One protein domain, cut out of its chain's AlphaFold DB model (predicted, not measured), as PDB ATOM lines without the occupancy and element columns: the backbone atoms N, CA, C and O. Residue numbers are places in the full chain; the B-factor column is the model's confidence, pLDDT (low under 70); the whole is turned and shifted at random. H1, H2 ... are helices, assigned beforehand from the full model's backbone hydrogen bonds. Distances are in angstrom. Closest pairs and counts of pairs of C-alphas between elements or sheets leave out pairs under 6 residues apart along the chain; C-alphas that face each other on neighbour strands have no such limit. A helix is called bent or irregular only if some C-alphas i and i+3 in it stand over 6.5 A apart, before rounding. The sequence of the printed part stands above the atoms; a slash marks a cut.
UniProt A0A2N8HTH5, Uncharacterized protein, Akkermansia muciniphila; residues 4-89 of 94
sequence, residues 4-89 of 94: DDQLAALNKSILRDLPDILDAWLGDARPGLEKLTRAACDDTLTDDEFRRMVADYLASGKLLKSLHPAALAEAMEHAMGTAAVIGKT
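What this domain is: This is residues 4 to 89 of the 94 residues of an uncharacterized protein of Akkermansia muciniphila (UniProt A0A2N8HTH5). One long helix, H1, is bent into two arms that make a wide corner, and the rest of the chain folds back along it: H2 runs side by side with the arm H1b, and H4 runs side by side with the arm H1a. The result is two antiparallel helix pairs, set end to end round the corner, with the little helix H3 at the bend between H2 and H4. The printed part has 86 residues with four named helices, in the order H1, H2, H3, H4 along the chain, and no named strand; the class is all helix. It is only just extended, close to loose, with a radius of gyration of the C-alphas of 18.1 A, and the C-alphas span 56 by 27 by 14 A.

Where its parts are: Begin with the longest helix, H1, residues 4 to 40. By its hydrogen bonds it was assigned as one helix, but it is bent: C-alphas 25 and 28 are 9.0 A apart. Find C-alpha 4 at (228.902, 203.527, 230.117); from there the arm H1a, residues 4 to 25, runs 29.6 A to C-alpha 25 at (241.479, 182.539, 246.776). H1a has a kink of 44 degrees near residue 19, and it is irregular there, with C-alphas 16 and 19 lying 7.1 A apart. Residues 26 and 27 belong to neither arm. The arm H1b, residues 28 to 40, measures 19.9 A and is also irregular, with C-alphas 28 and 31 lying 6.8 A apart. Look next at H2, residues 47 to 59, which is 18.0 A long, and at H3, the five residues 62 to 66. H4, residues 69 to 89, runs 31.0 A and ends at C-alpha 89, at (223.832, 207.043, 242.080).

How they stand to each other: Start at the bend of H1, which taken whole is the hub and touches three other helices. Its arms H1a and H1b stand about perpendicular, at 90 degrees, and are close but not clearly touching; their closest C-alphas, of Asp 23 and Arg 30, are 7.3 A apart. H1a touches H4 at a shallow tilt of 14 degrees, opposite ways; look at Trp 25 and Ala 71, whose C-alphas are the closest at 5.1 A. H1b and H2 form a helical hairpin: they touch at a shallow tilt of 12 degrees, opposite ways, with the closest C-alphas, of Ala 39 and Phe 50, 6.7 A apart. H1b touches H3 with residues 28 to 29 alone, and the closest C-alphas there, of Asp 28 and Ser 66, are 4.9 A apart. H2 and H3 are close but not clearly touching, with the C-alphas of Tyr 57 and Leu 63 the closest at 7.6 A. H3 and H4 are apart, though they follow each other in the chain, and H2 and H4 are apart too. Along the backbones of H2, H3 and H4 you will find every O i to N i+4 pair within hydrogen-bond range, against 16 of 18 in H1a and 8 of 9 in H1b.

The domain as a whole: The outline is a rod. Look for its greatest length between the C-alphas of Thr 46 and Thr 89, the two farthest apart at 56.9 A, while those of Asp 4 and Thr 89, the first and last printed, are 13.5 A apart. The printed part has no cut. The links from H2 to H3 and from H3 to H4 are tight, the link from H1b to H2 is short, and no link is long. In the B-factor column the mean pLDDT of the printed part is 83.4; it falls under 70 at residue 83 and at residues 85 to 89.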
ATOM      1  N   ASP A   4     227.920 204.378 230.786       77.56
ATOM      2  CA  ASP A   4     228.902 203.527 230.117       77.56
ATOM      3  C   ASP A   4     230.319 203.799 230.640       77.56
ATOM      4  O   ASP A   4     231.074 202.856 230.869       77.56
ATOM      5  N   ASP A   5     230.641 205.057 230.970       78.69
ATOM      6  CA  ASP A   5     231.915 205.409 231.614       78.69
ATOM      7  C   ASP A   5     232.043 204.781 233.013       78.69
ATOM      8  O   ASP A   5     233.115 204.314 233.398       78.69
ATOM      9  N   GLN A   6     230.948 204.740 233.781       72.81
ATOM     10  CA  GLN A   6     230.916 204.116 235.110       72.81
ATOM     11  C   GLN A   6     231.048 202.589 235.046       72.81
ATOM     12  O   GLN A   6     231.773 202.000 235.847       72.81
ATOM     13  N   LEU A   7     230.382 201.949 234.081       75.19
ATOM     14  CA  LEU A   7     230.490 200.508 233.830       75.19
ATOM     15  C   LEU A   7     231.890 200.118 233.344       75.19
ATOM     16  O   LEU A   7     232.451 199.135 233.824       75.19
ATOM     17  N   ALA A   8     232.481 200.910 232.449       81.88
ATOM     18  CA  ALA A   8     233.853 200.708 231.995       81.88
ATOM     19  C   ALA A   8     234.863 200.876 233.143       81.88
ATOM     20  O   ALA A   8     235.784 200.068 233.275       81.88
ATOM     21  N   ALA A   9     234.671 201.877 234.009       79.50
ATOM     22  CA  ALA A   9     235.509 202.085 235.188       79.50
ATOM     23  C   ALA A   9     235.402 200.927 236.195       79.50
ATOM     24  O   ALA A   9     236.426 200.469 236.706       79.50
ATOM     25  N   LEU A  10     234.191 200.414 236.434       77.94
ATOM     26  CA  LEU A  10     233.966 199.252 237.294       77.94
ATOM     27  C   LEU A  10     234.647 198.000 236.731       77.94
ATOM     28  O   LEU A  10     235.379 197.329 237.453       77.94
ATOM     29  N   ASN A  11     234.460 197.714 235.442       79.69
ATOM     30  CA  ASN A  11     235.067 196.549 234.797       79.69
ATOM     31  C   ASN A  11     236.602 196.625 234.846       79.69
ATOM     32  O   ASN A  11     237.278 195.654 235.179       79.69
ATOM     33  N   LYS A  12     237.163 197.819 234.618       82.69
ATOM     34  CA  LYS A  12     238.602 198.064 234.748       82.69
ATOM     35  C   LYS A  12     239.105 197.867 236.182       82.69
ATOM     36  O   LYS A  12     240.209 197.363 236.354       82.69
ATOM     37  N   SER A  13     238.322 198.250 237.193       79.50
ATOM     38  CA  SER A  13     238.669 198.008 238.599       79.50
ATOM     39  C   SER A  13     238.664 196.518 238.921       79.50
ATOM     40  O   SER A  13     239.654 196.015 239.429       79.50
ATOM     41  N   ILE A  14     237.602 195.798 238.548       78.06
ATOM     42  CA  ILE A  14     237.488 194.353 238.792       78.06
ATOM     43  C   ILE A  14     238.650 193.604 238.133       78.06
ATOM     44  O   ILE A  14     239.286 192.783 238.780       78.06
ATOM     45  N   LEU A  15     238.969 193.911 236.872       79.69
ATOM     46  CA  LEU A  15     240.088 193.277 236.164       79.69
ATOM     47  C   LEU A  15     241.452 193.606 236.777       79.69
ATOM     48  O   LEU A  15     242.353 192.774 236.722       79.69
ATOM     49  N   ARG A  16     241.614 194.806 237.348       84.75
ATOM     50  CA  ARG A  16     242.837 195.196 238.058       84.75
ATOM     51  C   ARG A  16     242.995 194.419 239.363       84.75
ATOM     52  O   ARG A  16     244.111 194.028 239.671       84.75
ATOM     53  N   ASP A  17     241.904 194.208 240.093       82.19
ATOM     54  CA  ASP A  17     241.922 193.592 241.425       82.19
ATOM     55  C   ASP A  17     241.836 192.046 241.344       82.19
ATOM     56  O   ASP A  17     242.139 191.339 242.302       82.19
ATOM     57  N   LEU A  18     241.471 191.497 240.176       81.12
ATOM     58  CA  LEU A  18     241.338 190.058 239.917       81.12
ATOM     59  C   LEU A  18     242.587 189.226 240.273       81.12
ATOM     60  O   LEU A  18     242.402 188.155 240.849       81.12
ATOM     61  N   PRO A  19     243.833 189.646 239.970       84.81
ATOM     62  CA  PRO A  19     245.024 188.894 240.362       84.81
ATOM     63  C   PRO A  19     245.149 188.736 241.879       84.81
ATOM     64  O   PRO A  19     245.407 187.632 242.346       84.81
ATOM     65  N   ASP A  20     244.881 189.797 242.644       86.19
ATOM     66  CA  ASP A  20     244.942 189.763 244.108       86.19
ATOM     67  C   ASP A  20     243.823 188.886 244.690       86.19
ATOM     68  O   ASP A  20     244.037 188.143 245.646       86.19
ATOM     69  N   ILE A  21     242.633 188.920 244.078       84.62
ATOM     70  CA  ILE A  21     241.505 188.046 244.439       84.62
ATOM     71  C   ILE A  21     241.851 186.578 244.175       84.62
ATOM     72  O   ILE A  21     241.553 185.714 244.997       84.62
ATOM     73  N   LEU A  22     242.474 186.286 243.031       83.06
ATOM     74  CA  LEU A  22     242.913 184.937 242.683       83.06
ATOM     75  C   LEU A  22     244.028 184.461 243.612       83.06
ATOM     76  O   LEU A  22     243.983 183.314 244.045       83.06
ATOM     77  N   ASP A  23     244.973 185.326 243.970       86.19
ATOM     78  CA  ASP A  23     246.033 184.999 244.923       86.19
ATOM     79  C   ASP A  23     245.468 184.733 246.321       86.19
ATOM     80  O   ASP A  23     245.824 183.734 246.949       86.19
ATOM     81  N   ALA A  24     244.520 185.552 246.780       86.69
ATOM     82  CA  ALA A  24     243.827 185.334 248.043       86.69
ATOM     83  C   ALA A  24     242.985 184.048 248.032       86.69
ATOM     84  O   ALA A  24     242.975 183.317 249.018       86.69
ATOM     85  N   TRP A  25     242.300 183.744 246.926       87.12
ATOM     86  CA  TRP A  25     241.479 182.539 246.776       87.12
ATOM     87  C   TRP A  25     242.312 181.258 246.694       87.12
ATOM     88  O   TRP A  25     241.992 180.261 247.349       87.12
ATOM     89  N   LEU A  26     243.378 181.282 245.892       86.94
ATOM     90  CA  LEU A  26     244.288 180.154 245.724       86.94
ATOM     91  C   LEU A  26     245.120 179.912 246.981       86.94
ATOM     92  O   LEU A  26     245.484 178.763 247.233       86.94
ATOM     93  N   GLY A  27     245.403 180.960 247.758       86.81
ATOM     94  CA  GLY A  27     246.158 180.877 249.002       86.81
ATOM     95  C   GLY A  27     247.441 180.060 248.836       86.81
ATOM     96  O   GLY A  27     248.164 180.167 247.839       86.81
ATOM     97  N   ASP A  28     247.677 179.151 249.779       87.19
ATOM     98  CA  ASP A  28     248.851 178.272 249.774       87.19
ATOM     99  C   ASP A  28     248.786 177.160 248.707       87.19
ATOM    100  O   ASP A  28     249.734 176.384 248.552       87.19
ATOM    101  N   ALA A  29     247.684 177.042 247.955       88.06
ATOM    102  CA  ALA A  29     247.569 176.059 246.878       88.06
ATOM    103  C   ALA A  29     248.320 176.506 245.616       88.06
ATOM    104  O   ALA A  29     248.745 175.654 244.827       88.06
ATOM    105  N   ARG A  30     248.534 177.820 245.440       86.56
ATOM    106  CA  ARG A  30     249.156 178.404 244.244       86.56
ATOM    107  C   ARG A  30     250.500 177.756 243.874       86.56
ATOM    108  O   ARG A  30     250.614 177.316 242.730       86.56
ATOM    109  N   PRO A  31     251.482 177.580 244.781       88.31
ATOM    110  CA  PRO A  31     252.766 176.972 244.418       88.31
ATOM    111  C   PRO A  31     252.634 175.521 243.931       88.31
ATOM    112  O   PRO A  31     253.383 175.073 243.063       88.31
ATOM    113  N   GLY A  32     251.675 174.773 244.486       87.94
ATOM    114  CA  GLY A  32     251.399 173.398 244.072       87.94
ATOM    115  C   GLY A  32     250.801 173.330 242.669       87.94
ATOM    116  O   GLY A  32     251.245 172.527 241.852       87.94
ATOM    117  N   LEU A  33     249.849 174.217 242.376       88.12
ATOM    118  CA  LEU A  33     249.243 174.333 241.051       88.12
ATOM    119  C   LEU A  33     250.251 174.829 240.010       88.12
ATOM    120  O   LEU A  33     250.336 174.243 238.939       88.12
ATOM    121  N   GLU A  34     251.083 175.820 240.333       90.06
ATOM    122  CA  GLU A  34     252.156 176.284 239.440       90.06
ATOM    123  C   GLU A  34     253.160 175.176 239.114       90.06
ATOM    124  O   GLU A  34     253.600 175.054 237.968       90.06
ATOM    125  N   LYS A  35     253.504 174.333 240.097       90.50
ATOM    126  CA  LYS A  35     254.363 173.167 239.869       90.50
ATOM    127  C   LYS A  35     253.727 172.182 238.887       90.50
ATOM    128  O   LYS A  35     254.428 171.693 238.005       90.50
ATOM    129  N   LEU A  36     252.430 171.898 239.026       91.06
ATOM    130  CA  LEU A  36     251.710 171.021 238.099       91.06
ATOM    131  C   LEU A  36     251.607 171.641 236.703       91.06
ATOM    132  O   LEU A  36     251.884 170.960 235.725       91.06
ATOM    133  N   THR A  37     251.294 172.932 236.597       90.25
ATOM    134  CA  THR A  37     251.242 173.631 235.306       90.25
ATOM    135  C   THR A  37     252.596 173.611 234.608       90.25
ATOM    136  O   THR A  37     252.666 173.328 233.419       90.25
ATOM    137  N   ARG A  38     253.691 173.846 235.342       91.94
ATOM    138  CA  ARG A  38     255.040 173.763 234.773       91.94
ATOM    139  C   ARG A  38     255.373 172.345 234.308       91.94
ATOM    140  O   ARG A  38     255.937 172.208 233.235       91.94
ATOM    141  N   ALA A  39     254.995 171.324 235.078       91.69
ATOM    142  CA  ALA A  39     255.180 169.926 234.689       91.69
ATOM    143  C   ALA A  39     254.353 169.546 233.448       91.69
ATOM    144  O   ALA A  39     254.825 168.782 232.621       91.69
ATOM    145  N   ALA A  40     253.153 170.109 233.285       89.19
ATOM    146  CA  ALA A  40     252.330 169.899 232.092       89.19
ATOM    147  C   ALA A  40     252.923 170.544 230.825       89.19
ATOM    148  O   ALA A  40     252.592 170.133 229.718       89.19
ATOM    149  N   CYS A  41     253.762 171.570 230.983       91.81
ATOM    150  CA  CYS A  41     254.483 172.223 229.889       91.81
ATOM    151  C   CYS A  41     255.899 171.660 229.680       91.81
ATOM    152  O   CYS A  41     256.655 172.222 228.890       91.81
ATOM    153  N   ASP A  42     256.289 170.626 230.426       92.19
ATOM    154  CA  ASP A  42     257.611 170.021 230.334       92.19
ATOM    155  C   ASP A  42     257.577 168.828 229.374       92.19
ATOM    156  O   ASP A  42     257.131 167.739 229.732       92.19
ATOM    157  N   ASP A  43     258.086 169.032 228.158       91.38
ATOM    158  CA  ASP A  43     258.134 168.003 227.110       91.38
ATOM    159  C   ASP A  43     259.041 166.806 227.464       91.38
ATOM    160  O   ASP A  43     259.042 165.792 226.763       91.38
ATOM    161  N   THR A  44     259.849 166.908 228.527       92.62
ATOM    162  CA  THR A  44     260.702 165.808 229.006       92.62
ATOM    163  C   THR A  44     259.971 164.851 229.947       92.62
ATOM    164  O   THR A  44     260.488 163.774 230.248       92.62
ATOM    165  N   LEU A  45     258.776 165.235 230.396       91.19
ATOM    166  CA  LEU A  45     257.988 164.522 231.388       91.19
ATOM    167  C   LEU A  45     256.951 163.649 230.682       91.19
ATOM    168  O   LEU A  45     256.206 164.106 229.818       91.19
ATOM    169  N   THR A  46     256.895 162.369 231.035       93.00
ATOM    170  CA  THR A  46     255.915 161.467 230.423       93.00
ATOM    171  C   THR A  46     254.518 161.688 231.003       93.00
ATOM    172  O   THR A  46     254.355 162.036 232.176       93.00
ATOM    173  N   ASP A  47     253.484 161.391 230.213       91.81
ATOM    174  CA  ASP A  47     252.085 161.469 230.655       91.81
ATOM    175  C   ASP A  47     251.824 160.688 231.955       91.81
ATOM    176  O   ASP A  47     251.041 161.121 232.804       91.81
ATOM    177  N   ASP A  48     252.472 159.535 232.135       93.81
ATOM    178  CA  ASP A  48     252.293 158.694 233.321       93.81
ATOM    179  C   ASP A  48     252.964 159.286 234.568       93.81
ATOM    180  O   ASP A  48     252.423 159.179 235.675       93.81
ATOM    181  N   GLU A  49     254.112 159.944 234.410       93.06
ATOM    182  CA  GLU A  49     254.756 160.699 235.488       93.06
ATOM    183  C   GLU A  49     253.903 161.904 235.884       93.06
ATOM    184  O   GLU A  49     253.639 162.107 237.072       93.06
ATOM    185  N   PHE A  50     253.383 162.643 234.900       93.31
ATOM    186  CA  PHE A  50     252.497 163.772 235.154       93.31
ATOM    187  C   PHE A  50     251.215 163.332 235.875       93.31
ATOM    188  O   PHE A  50     250.832 163.917 236.893       93.31
ATOM    189  N   ARG A  51     250.579 162.242 235.421       93.38
ATOM    190  CA  ARG A  51     249.394 161.668 236.081       93.38
ATOM    191  C   ARG A  51     249.669 161.274 237.527       93.38
ATOM    192  O   ARG A  51     248.826 161.544 238.381       93.38
ATOM    193  N   ARG A  52     250.829 160.674 237.825       94.31
ATOM    194  CA  ARG A  52     251.225 160.364 239.210       94.31
ATOM    195  C   ARG A  52     251.383 161.627 240.045       94.31
ATOM    196  O   ARG A  52     250.825 161.690 241.133       94.31
ATOM    197  N   MET A  53     252.051 162.653 239.520       93.75
ATOM    198  CA  MET A  53     252.201 163.931 240.224       93.75
ATOM    199  C   MET A  53     250.850 164.570 240.563       93.75
ATOM    200  O   MET A  53     250.660 165.057 241.678       93.75
ATOM    201  N   VAL A  54     249.900 164.550 239.621       92.50
ATOM    202  CA  VAL A  54     248.534 165.045 239.845       92.50
ATOM    203  C   VAL A  54     247.818 164.199 240.899       92.50
ATOM    204  O   VAL A  54     247.231 164.755 241.827       92.50
ATOM    205  N   ALA A  55     247.888 162.870 240.793       92.44
ATOM    206  CA  ALA A  55     247.254 161.959 241.742       92.44
ATOM    207  C   ALA A  55     247.793 162.146 243.169       92.44
ATOM    208  O   ALA A  55     247.000 162.274 244.099       92.44
ATOM    209  N   ASP A  56     249.112 162.250 243.338       93.38
ATOM    210  CA  ASP A  56     249.758 162.475 244.635       93.38
ATOM    211  C   ASP A  56     249.362 163.828 245.233       93.38
ATOM    212  O   ASP A  56     249.068 163.942 246.429       93.38
ATOM    213  N   TYR A  57     249.308 164.870 244.400       89.75
ATOM    214  CA  TYR A  57     248.891 166.195 244.840       89.75
ATOM    215  C   TYR A  57     247.427 166.206 245.300       89.75
ATOM    216  O   TYR A  57     247.132 166.734 246.375       89.75
ATOM    217  N   LEU A  58     246.520 165.570 244.552       87.94
ATOM    218  CA  LEU A  58     245.110 165.436 244.935       87.94
ATOM    219  C   LEU A  58     244.937 164.573 246.195       87.94
ATOM    220  O   LEU A  58     244.234 164.977 247.122       87.94
ATOM    221  N   ALA A  59     245.626 163.432 246.272       91.31
ATOM    222  CA  ALA A  59     245.582 162.519 247.413       91.31
ATOM    223  C   ALA A  59     246.117 163.159 248.704       91.31
ATOM    224  O   ALA A  59     245.658 162.829 249.796       91.31
ATOM    225  N   SER A  60     247.039 164.124 248.598       88.50
ATOM    226  CA  SER A  60     247.545 164.867 249.758       88.50
ATOM    227  C   SER A  60     246.466 165.687 250.483       88.50
ATOM    228  O   SER A  60     246.669 166.106 251.625       88.50
ATOM    229  N   GLY A  61     245.337 165.973 249.818       84.38
ATOM    230  CA  GLY A  61     244.263 166.822 250.337       84.38
ATOM    231  C   GLY A  61     244.676 168.279 250.567       84.38
ATOM    232  O   GLY A  61     243.893 169.053 251.118       84.38
ATOM    233  N   LYS A  62     245.896 168.669 250.166       84.00
ATOM    234  CA  LYS A  62     246.422 170.026 250.349       84.00
ATOM    235  C   LYS A  62     245.613 171.052 249.573       84.00
ATOM    236  O   LYS A  62     245.348 172.110 250.116       84.00
ATOM    237  N   LEU A  63     245.147 170.715 248.368       83.19
ATOM    238  CA  LEU A  63     244.356 171.628 247.542       83.19
ATOM    239  C   LEU A  63     243.149 172.190 248.309       83.19
ATOM    240  O   LEU A  63     243.034 173.395 248.469       83.19
ATOM    241  N   LEU A  64     242.292 171.329 248.865       81.06
ATOM    242  CA  LEU A  64     241.099 171.780 249.594       81.06
ATOM    243  C   LEU A  64     241.425 172.490 250.914       81.06
ATOM    244  O   LEU A  64     240.662 173.348 251.338       81.06
ATOM    245  N   LYS A  65     242.536 172.134 251.565       84.62
ATOM    246  CA  LYS A  65     242.966 172.754 252.830       84.62
ATOM    247  C   LYS A  65     243.623 174.119 252.636       84.62
ATOM    248  O   LYS A  65     243.611 174.918 253.561       84.62
ATOM    249  N   SER A  66     244.227 174.338 251.474       85.88
ATOM    250  CA  SER A  66     244.991 175.541 251.150       85.88
ATOM    251  C   SER A  66     244.195 176.557 250.332       85.88
ATOM    252  O   SER A  66     244.647 177.687 250.190       85.88
ATOM    253  N   LEU A  67     243.033 176.172 249.794       84.31
ATOM    254  CA  LEU A  67     242.102 177.095 249.151       84.31
ATOM    255  C   LEU A  67     241.337 177.902 250.201       84.31
ATOM    256  O   LEU A  67     240.849 177.357 251.191       84.31
ATOM    257  N   HIS A  68     241.149 179.188 249.923       86.44
ATOM    258  CA  HIS A  68     240.343 180.098 250.731       86.44
ATOM    259  C   HIS A  68     239.073 180.468 249.952       86.44
ATOM    260  O   HIS A  68     238.979 181.558 249.388       86.44
ATOM    261  N   PRO A  69     238.061 179.579 249.891       76.94
ATOM    262  CA  PRO A  69     236.848 179.816 249.103       76.94
ATOM    263  C   PRO A  69     236.082 181.075 249.540       76.94
ATOM    264  O   PRO A  69     235.416 181.697 248.715       76.94
ATOM    265  N   ALA A  70     236.219 181.483 250.807       83.06
ATOM    266  CA  ALA A  70     235.644 182.720 251.326       83.06
ATOM    267  C   ALA A  70     236.219 183.977 250.653       83.06
ATOM    268  O   ALA A  70     235.463 184.901 250.383       83.06
ATOM    269  N   ALA A  71     237.507 183.988 250.288       81.19
ATOM    270  CA  ALA A  71     238.143 185.154 249.672       81.19
ATOM    271  C   ALA A  71     237.513 185.512 248.315       81.19
ATOM    272  O   ALA A  71     237.325 186.685 247.998       81.19
ATOM    273  N   LEU A  72     237.114 184.503 247.530       77.12
ATOM    274  CA  LEU A  72     236.393 184.724 246.276       77.12
ATOM    275  C   LEU A  72     234.978 185.262 246.528       77.12
ATOM    276  O   LEU A  72     234.538 186.177 245.837       77.12
ATOM    277  N   ALA A  73     234.273 184.716 247.522       80.25
ATOM    278  CA  ALA A  73     232.929 185.166 247.874       80.25
ATOM    279  C   ALA A  73     232.925 186.621 248.381       80.25
ATOM    280  O   ALA A  73     232.118 187.421 247.912       80.25
ATOM    281  N   GLU A  74     233.862 186.980 249.260       81.38
ATOM    282  CA  GLU A  74     234.044 188.343 249.779       81.38
ATOM    283  C   GLU A  74     234.375 189.335 248.656       81.38
ATOM    284  O   GLU A  74     233.804 190.426 248.582       81.38
ATOM    285  N   ALA A  75     235.245 188.939 247.724       78.31
ATOM    286  CA  ALA A  75     235.570 189.751 246.560       78.31
ATOM    287  C   ALA A  75     234.366 189.960 245.625       78.31
ATOM    288  O   ALA A  75     234.135 191.072 245.137       78.31
ATOM    289  N   MET A  76     233.565 188.912 245.394       76.25
ATOM    290  CA  MET A  76     232.329 189.009 244.610       76.25
ATOM    291  C   MET A  76     231.292 189.907 245.296       76.25
ATOM    292  O   MET A  76     230.674 190.738 244.628       76.25
ATOM    293  N   GLU A  77     231.130 189.797 246.615       82.94
ATOM    294  CA  GLU A  77     230.238 190.657 247.400       82.94
ATOM    295  C   GLU A  77     230.665 192.129 247.320       82.94
ATOM    296  O   GLU A  77     229.833 193.007 247.068       82.94
ATOM    297  N   HIS A  78     231.965 192.409 247.435       78.81
ATOM    298  CA  HIS A  78     232.508 193.758 247.302       78.81
ATOM    299  C   HIS A  78     232.250 194.361 245.908       78.81
ATOM    300  O   HIS A  78     231.804 195.510 245.781       78.81
ATOM    301  N   ALA A  79     232.469 193.575 244.850       72.56
ATOM    302  CA  ALA A  79     232.205 193.993 243.475       72.56
ATOM    303  C   ALA A  79     230.705 194.248 243.232       72.56
ATOM    304  O   ALA A  79     230.333 195.263 242.632       72.56
ATOM    305  N   MET A  80     229.831 193.378 243.748       74.25
ATOM    306  CA  MET A  80     228.376 193.548 243.677       74.25
ATOM    307  C   MET A  80     227.895 194.781 244.454       74.25
ATOM    308  O   MET A  80     227.075 195.543 243.941       74.25
ATOM    309  N   GLY A  81     228.423 195.019 245.657       72.88
ATOM    310  CA  GLY A  81     228.124 196.210 246.452       72.88
ATOM    311  C   GLY A  81     228.509 197.496 245.719       72.88
ATOM    312  O   GLY A  81     227.715 198.437 245.640       72.88
ATOM    313  N   THR A  82     229.683 197.503 245.088       70.75
ATOM    314  CA  THR A  82     230.161 198.628 244.273       70.75
ATOM    315  C   THR A  82     229.255 198.872 243.061       70.75
ATOM    316  O   THR A  82     228.839 200.006 242.812       70.75
ATOM    317  N   ALA A  83     228.858 197.811 242.351       69.12
ATOM    318  CA  ALA A  83     227.909 197.899 241.239       69.12
ATOM    319  C   ALA A  83     226.537 198.444 241.678       69.12
ATOM    320  O   ALA A  83     225.949 199.283 240.993       69.12
ATOM    321  N   ALA A  84     226.037 198.024 242.845       71.25
ATOM    322  CA  ALA A  84     224.768 198.495 243.397       71.25
ATOM    323  C   ALA A  84     224.809 199.984 243.791       71.25
ATOM    324  O   ALA A  84     223.833 200.704 243.576       71.25
ATOM    325  N   VAL A  85     225.930 200.478 244.331       67.75
ATOM    326  CA  VAL A  85     226.128 201.910 244.629       67.75
ATOM    327  C   VAL A  85     226.169 202.745 243.344       67.75
ATOM    328  O   VAL A  85     225.533 203.801 243.273       67.75
ATOM    329  N   ILE A  86     226.841 202.256 242.298       64.62
ATOM    330  CA  ILE A  86     226.850 202.900 240.974       64.62
ATOM    331  C   ILE A  86     225.431 202.932 240.385       64.62
ATOM    332  O   ILE A  86     224.975 203.973 239.911       64.62
ATOM    333  N   GLY A  87     224.685 201.829 240.491       60.53
ATOM    334  CA  GLY A  87     223.287 201.746 240.057       60.53
ATOM    335  C   GLY A  87     222.340 202.685 240.818       60.53
ATOM    336  O   GLY A  87     221.401 203.216 240.235       60.53
ATOM    337  N   LYS A  88     222.592 202.946 242.109       58.91
ATOM    338  CA  LYS A  88     221.790 203.877 242.929       58.91
ATOM    339  C   LYS A  88     222.134 205.349 242.694       58.91
ATOM    340  O   LYS A  88     221.253 206.196 242.789       58.91
ATOM    341  N   THR A  89     223.390 205.667 242.387       54.09
ATOM    342  CA  THR A  89     223.832 207.043 242.080       54.09
ATOM    343  C   THR A  89     223.468 207.494 240.661       54.09
ATOM    344  O   THR A  89     223.556 208.682 240.362       54.09
TER     345      THR A  89